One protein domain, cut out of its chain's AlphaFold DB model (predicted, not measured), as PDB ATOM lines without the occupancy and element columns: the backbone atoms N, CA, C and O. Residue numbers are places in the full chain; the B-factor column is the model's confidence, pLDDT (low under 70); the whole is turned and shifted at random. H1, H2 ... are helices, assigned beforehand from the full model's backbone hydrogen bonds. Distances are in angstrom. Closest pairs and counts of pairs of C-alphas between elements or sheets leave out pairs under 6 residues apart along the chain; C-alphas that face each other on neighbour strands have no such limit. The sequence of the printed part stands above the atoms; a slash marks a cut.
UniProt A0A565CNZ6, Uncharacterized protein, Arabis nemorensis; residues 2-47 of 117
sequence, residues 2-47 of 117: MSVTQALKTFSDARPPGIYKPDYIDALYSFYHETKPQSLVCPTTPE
ATOM      1  N   MET A   2      30.617 -26.288  26.037       86.12
ATOM      2  CA  MET A   2      31.591 -26.271  27.136       86.12
ATOM      3  C   MET A   2      31.767 -27.697  27.658       86.12
ATOM      4  O   MET A   2      30.764 -28.374  27.857       86.12
ATOM      5  N   SER A   3      33.009 -28.133  27.869       90.25
ATOM      6  CA  SER A   3      33.286 -29.422  28.524       90.25
ATOM      7  C   SER A   3      33.048 -29.351  30.034       90.25
ATOM      8  O   SER A   3      33.151 -28.269  30.629       90.25
ATOM      9  N   VAL A   4      32.818 -30.498  30.680       89.12
ATOM     10  CA  VAL A   4      32.705 -30.605  32.150       89.12
ATOM     11  C   VAL A   4      33.948 -30.033  32.827       89.12
ATOM     12  O   VAL A   4      33.848 -29.280  33.793       89.12
ATOM     13  N   THR A   5      35.127 -30.307  32.269       89.69
ATOM     14  CA  THR A   5      36.403 -29.792  32.789       89.69
ATOM     15  C   THR A   5      36.462 -28.261  32.752       89.69
ATOM     16  O   THR A   5      36.884 -27.629  33.719       89.69
ATOM     17  N   GLN A   6      36.018 -27.644  31.650       90.19
ATOM     18  CA  GLN A   6      35.971 -26.183  31.531       90.19
ATOM     19  C   GLN A   6      34.942 -25.571  32.482       90.19
ATOM     20  O   GLN A   6      35.239 -24.566  33.119       90.19
ATOM     21  N   ALA A   7      33.766 -26.188  32.616       90.50
ATOM     22  CA  ALA A   7      32.736 -25.729  33.541       90.50
ATOM     23  C   ALA A   7      33.215 -25.791  35.003       90.50
ATOM     24  O   ALA A   7      33.031 -24.829  35.749       90.50
ATOM     25  N   LEU A   8      33.888 -26.879  35.392       89.88
ATOM     26  CA  LEU A   8      34.475 -27.036  36.724       89.88
ATOM     27  C   LEU A   8      35.543 -25.981  37.011       89.88
ATOM     28  O   LEU A   8      35.552 -25.421  38.106       89.88
ATOM     29  N   LYS A   9      36.393 -25.673  36.026       88.62
ATOM     30  CA  LYS A   9      37.402 -24.618  36.150       88.62
ATOM     31  C   LYS A   9      36.761 -23.237  36.323       88.62
ATOM     32  O   LYS A   9      37.089 -22.518  37.257       88.62
ATOM     33  N   THR A  10      35.800 -22.882  35.471       90.75
ATOM     34  CA  THR A  10      35.081 -21.604  35.596       90.75
ATOM     35  C   THR A  10      34.398 -21.484  36.961       90.75
ATOM     36  O   THR A  10      34.416 -20.418  37.575       90.75
ATOM     37  N   PHE A  11      33.833 -22.581  37.471       91.56
ATOM     38  CA  PHE A  11      33.221 -22.611  38.795       91.56
ATOM     39  C   PHE A  11      34.243 -22.450  39.931       91.56
ATOM     40  O   PHE A  11      33.971 -21.715  40.879       91.56
ATOM     41  N   SER A  12      35.413 -23.097  39.852       89.94
ATOM     42  CA  SER A  12      36.468 -22.934  40.862       89.94
ATOM     43  C   SER A  12      37.043 -21.522  40.882       89.94
ATOM     44  O   SER A  12      37.333 -21.012  41.962       89.94
ATOM     45  N   ASP A  13      37.158 -20.888  39.714       88.50
ATOM     46  CA  ASP A  13      37.668 -19.521  39.582       88.50
ATOM     47  C   ASP A  13      36.666 -18.503  40.159       88.50
ATOM     48  O   ASP A  13      37.055 -17.584  40.877       88.50
ATOM     49  N   ALA A  14      35.364 -18.690  39.905       91.81
ATOM     50  CA  ALA A  14      34.309 -17.822  40.435       91.81
ATOM     51  C   ALA A  14      34.042 -18.035  41.936       91.81
ATOM     52  O   ALA A  14      33.670 -17.096  42.642       91.81
ATOM     53  N   ARG A  15      34.205 -19.268  42.433       87.31
ATOM     54  CA  ARG A  15      33.981 -19.617  43.841       87.31
ATOM     55  C   ARG A  15      35.061 -20.572  44.356       87.31
ATOM     56  O   ARG A  15      34.803 -21.774  44.461       87.31
ATOM     57  N   PRO A  16      36.237 -20.066  44.759       85.31
ATOM     58  CA  PRO A  16      37.282 -20.902  45.339       85.31
ATOM     59  C   PRO A  16      36.784 -21.645  46.598       85.31
ATOM     60  O   PRO A  16      36.105 -21.038  47.432       85.31
ATOM     61  N   PRO A  17      37.087 -22.949  46.774       81.88
ATOM     62  CA  PRO A  17      37.960 -23.790  45.949       81.88
ATOM     63  C   PRO A  17      37.230 -24.561  44.823       81.88
ATOM     64  O   PRO A  17      37.811 -25.433  44.185       81.88
ATOM     65  N   GLY A  18      35.952 -24.275  44.574       88.06
ATOM     66  CA  GLY A  18      35.100 -25.007  43.639       88.06
ATOM     67  C   GLY A  18      34.412 -26.218  44.274       88.06
ATOM     68  O   GLY A  18      34.189 -26.280  45.488       88.06
ATOM     69  N   ILE A  19      34.025 -27.188  43.444       86.38
ATOM     70  CA  ILE A  19      33.409 -28.435  43.913       86.38
ATOM     71  C   ILE A  19      34.510 -29.329  44.494       86.38
ATOM     72  O   ILE A  19      35.347 -29.852  43.769       86.38
ATOM     73  N   TYR A  20      34.491 -29.516  45.811       84.06
ATOM     74  CA  TYR A  20      35.509 -30.273  46.553       84.06
ATOM     75  C   TYR A  20      35.110 -31.735  46.837       84.06
ATOM     76  O   TYR A  20      35.903 -32.494  47.387       84.06
ATOM     77  N   LYS A  21      33.879 -32.149  46.491       84.75
ATOM     78  CA  LYS A  21      33.390 -33.521  46.706       84.75
ATOM     79  C   LYS A  21      33.646 -34.395  45.473       84.75
ATOM     80  O   LYS A  21      33.037 -34.111  44.438       84.75
ATOM     81  N   PRO A  22      34.450 -35.469  45.571       82.88
ATOM     82  CA  PRO A  22      34.782 -36.311  44.422       82.88
ATOM     83  C   PRO A  22      33.543 -36.980  43.809       82.88
ATOM     84  O   PRO A  22      33.400 -36.943  42.591       82.88
ATOM     85  N   ASP A  23      32.593 -37.445  44.631       85.00
ATOM     86  CA  ASP A  23      31.345 -38.077  44.165       85.00
ATOM     87  C   ASP A  23      30.531 -37.169  43.231       85.00
ATOM     88  O   ASP A  23      29.901 -37.628  42.281       85.00
ATOM     89  N   TYR A  24      30.541 -35.858  43.494       90.06
ATOM     90  CA  TYR A  24      29.823 -34.888  42.664       90.06
ATOM     91  C   TYR A  24      30.548 -34.644  41.345       90.06
ATOM     92  O   TYR A  24      29.896 -34.502  40.315       90.06
ATOM     93  N   ILE A  25      31.882 -34.642  41.353       88.69
ATOM     94  CA  ILE A  25      32.672 -34.574  40.123       88.69
ATOM     95  C   ILE A  25      32.399 -35.808  39.257       88.69
ATOM     96  O   ILE A  25      32.130 -35.670  38.066       88.69
ATOM     97  N   ASP A  26      32.409 -37.004  39.846       86.19
ATOM     98  CA  ASP A  26      32.187 -38.258  39.117       86.19
ATOM     99  C   ASP A  26      30.778 -38.336  38.520       86.19
ATOM    100  O   ASP A  26      30.617 -38.717  37.357       86.19
ATOM    101  N   ALA A  27      29.763 -37.896  39.268       89.19
ATOM    102  CA  ALA A  27      28.396 -37.796  38.766       89.19
ATOM    103  C   ALA A  27      28.284 -36.846  37.562       89.19
ATOM    104  O   ALA A  27      27.584 -37.164  36.603       89.19
ATOM    105  N   LEU A  28      28.995 -35.712  37.579       90.81
ATOM    106  CA  LEU A  28      29.007 -34.765  36.459       90.81
ATOM    107  C   LEU A  28      29.644 -35.384  35.209       90.81
ATOM    108  O   LEU A  28      29.038 -35.345  34.140       90.81
ATOM    109  N   TYR A  29      30.819 -36.005  35.327       89.88
ATOM    110  CA  TYR A  29      31.464 -36.666  34.184       89.88
ATOM    111  C   TYR A  29      30.614 -37.813  33.621       89.88
ATOM    112  O   TYR A  29      30.486 -37.939  32.404       89.88
ATOM    113  N   SER A  30      29.971 -38.596  34.491       89.31
ATOM    114  CA  SER A  30      29.048 -39.659  34.082       89.31
ATOM    115  C   SER A  30      27.822 -39.113  33.335       89.31
ATOM    116  O   SER A  30      27.468 -39.630  32.276       89.31
ATOM    117  N   PHE A  31      27.213 -38.031  33.839       90.56
ATOM    118  CA  PHE A  31      26.013 -37.417  33.258       90.56
ATOM    119  C   PHE A  31      26.260 -36.817  31.869       90.56
ATOM    120  O   PHE A  31      25.409 -36.923  30.991       90.56
ATOM    121  N   TYR A  32      27.430 -36.215  31.658       90.00
ATOM    122  CA  TYR A  32      27.817 -35.648  30.363       90.00
ATOM    123  C   TYR A  32      28.605 -36.633  29.482       90.00
ATOM    124  O   TYR A  32      29.071 -36.251  28.412       90.00
ATOM    125  N   HIS A  33      28.738 -37.898  29.907       88.94
ATOM    126  CA  HIS A  33      29.484 -38.957  29.215       88.94
ATOM    127  C   HIS A  33      30.929 -38.570  28.845       88.94
ATOM    128  O   HIS A  33      31.490 -39.056  27.860       88.94
ATOM    129  N   GLU A  34      31.548 -37.697  29.639       86.12
ATOM    130  CA  GLU A  34      32.935 -37.273  29.459       86.12
ATOM    131  C   GLU A  34      33.872 -38.157  30.294       86.12
ATOM    132  O   GLU A  34      33.555 -38.566  31.410       86.12
ATOM    133  N   THR A  35      35.070 -38.440  29.776       79.94
ATOM    134  CA  THR A  35      36.083 -39.173  30.548       79.94
ATOM    135  C   THR A  35      36.761 -38.227  31.532       79.94
ATOM    136  O   THR A  35      37.357 -37.227  31.131       79.94
ATOM    137  N   LYS A  36      36.700 -38.561  32.824       76.62
ATOM    138  CA  LYS A  36      37.373 -37.793  33.873       76.62
ATOM    139  C   LYS A  36      38.898 -37.849  33.684       76.62
ATOM    140  O   LYS A  36      39.466 -38.944  33.683       76.62
ATOM    141  N   PRO A  37      39.587 -36.703  33.561       76.31
ATOM    142  CA  PRO A  37      41.039 -36.682  33.520       76.31
ATOM    143  C   PRO A  37      41.611 -37.051  34.898       76.31
ATOM    144  O   PRO A  37      41.168 -36.545  35.930       76.31
ATOM    145  N   GLN A  38      42.633 -37.910  34.920       64.44
ATOM    146  CA  GLN A  38      43.304 -38.353  36.154       64.44
ATOM    147  C   GLN A  38      43.988 -37.206  36.922       64.44
ATOM    148  O   GLN A  38      44.302 -37.352  38.098       64.44
ATOM    149  N   SER A  39      44.204 -36.060  36.271       62.53
ATOM    150  CA  SER A  39      44.825 -34.861  36.844       62.53
ATOM    151  C   SER A  39      43.893 -34.019  37.720       62.53
ATOM    152  O   SER A  39      44.321 -32.989  38.241       62.53
ATOM    153  N   LEU A  40      42.625 -34.409  37.884       64.50
ATOM    154  CA  LEU A  40      41.644 -33.629  38.633       64.50
ATOM    155  C   LEU A  40      41.827 -33.845  40.143       64.50
ATOM    156  O   LEU A  40      41.162 -34.668  40.773       64.50
ATOM    157  N   VAL A  41      42.778 -33.106  40.713       64.12
ATOM    158  CA  VAL A  41      43.048 -33.087  42.153       64.12
ATOM    159  C   VAL A  41      41.984 -32.231  42.831       64.12
ATOM    160  O   VAL A  41      41.903 -31.026  42.601       64.12
ATOM    161  N   CYS A  42      41.145 -32.859  43.657       62.62
ATOM    162  CA  CYS A  42      40.160 -32.134  44.452       62.62
ATOM    163  C   CYS A  42      40.889 -31.338  45.549       62.62
ATOM    164  O   CYS A  42      41.701 -31.918  46.276       62.62
ATOM    165  N   PRO A  43      40.627 -30.029  45.684       69.31
ATOM    166  CA  PRO A  43      41.225 -29.229  46.742       69.31
ATOM    167  C   PRO A  43      40.742 -29.709  48.114       69.31
ATOM    168  O   PRO A  43      39.621 -30.199  48.259       69.31
ATOM    169  N   THR A  44      41.599 -29.572  49.127       66.75
ATOM    170  CA  THR A  44      41.281 -29.959  50.507       66.75
ATOM    171  C   THR A  44      40.025 -29.235  50.996       66.75
ATOM    172  O   THR A  44      39.837 -28.055  50.693       66.75
ATOM    173  N   THR A  45      39.182 -29.932  51.771       65.38
ATOM    174  CA  THR A  45      37.986 -29.348  52.391       65.38
ATOM    175  C   THR A  45      38.346 -28.028  53.082       65.38
ATOM    176  O   THR A  45      39.266 -28.013  53.908       65.38
ATOM    177  N   PRO A  46      37.672 -26.916  52.738       69.69
ATOM    178  CA  PRO A  46      37.996 -25.620  53.307       69.69
ATOM    179  C   PRO A  46      37.647 -25.565  54.799       69.69
ATOM    180  O   PRO A  46      36.692 -26.200  55.250       69.69
ATOM    181  N   GLU A  47      38.409 -24.774  55.558       67.00
ATOM    182  CA  GLU A  47      38.343 -24.725  57.028       67.00
ATOM    183  C   GLU A  47      36.939 -24.400  57.555       67.00
ATOM    184  O   GLU A  47      36.459 -25.033  58.489       67.00
TER     185      GLU A  47
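This is residues 2 to 47 of the 117 residues of an uncharacterized protein of Arabis nemorensis (UniProt A0A565CNZ6). Two short helices, H1 and H2, make a loose V, narrow where H1 begins near the later part of H2 and wide where residues 15 to 21 join them. From the end of H2 a long tail without a named element, residues 32 to 47, folds back along the length of the domain. The printed part has 46 residues and is all helix by its named elements, which hold 21 of them, under half; no strand is named. It is compact, with a radius of gyration of the C-alphas of 10.3 A, and elongated, spanning 32 by 19 by 17 A.

H1, residues 4 to 14, and H2, residues 22 to 31, are close but not clearly touching; their closest C-alphas, those of Val 4 and Tyr 29, are 6.5 A apart. They run opposite ways at a steep tilt of 46 degrees. In both, every O i to N i+4 pair is within hydrogen-bond range.

H1 begins at C-alpha 4 (32.705, -30.605, 32.150) and measures 15.3 A. H2 measures 14.2 A and ends at C-alpha 31 (26.013, -37.417, 33.258).

The C-alphas farthest apart, those of His 33 and Glu 47, are 32.5 A apart. The printed part has no cut, and the link from H1 to H2 is short. The model's confidence is low, under 70, at residues 38 to 47.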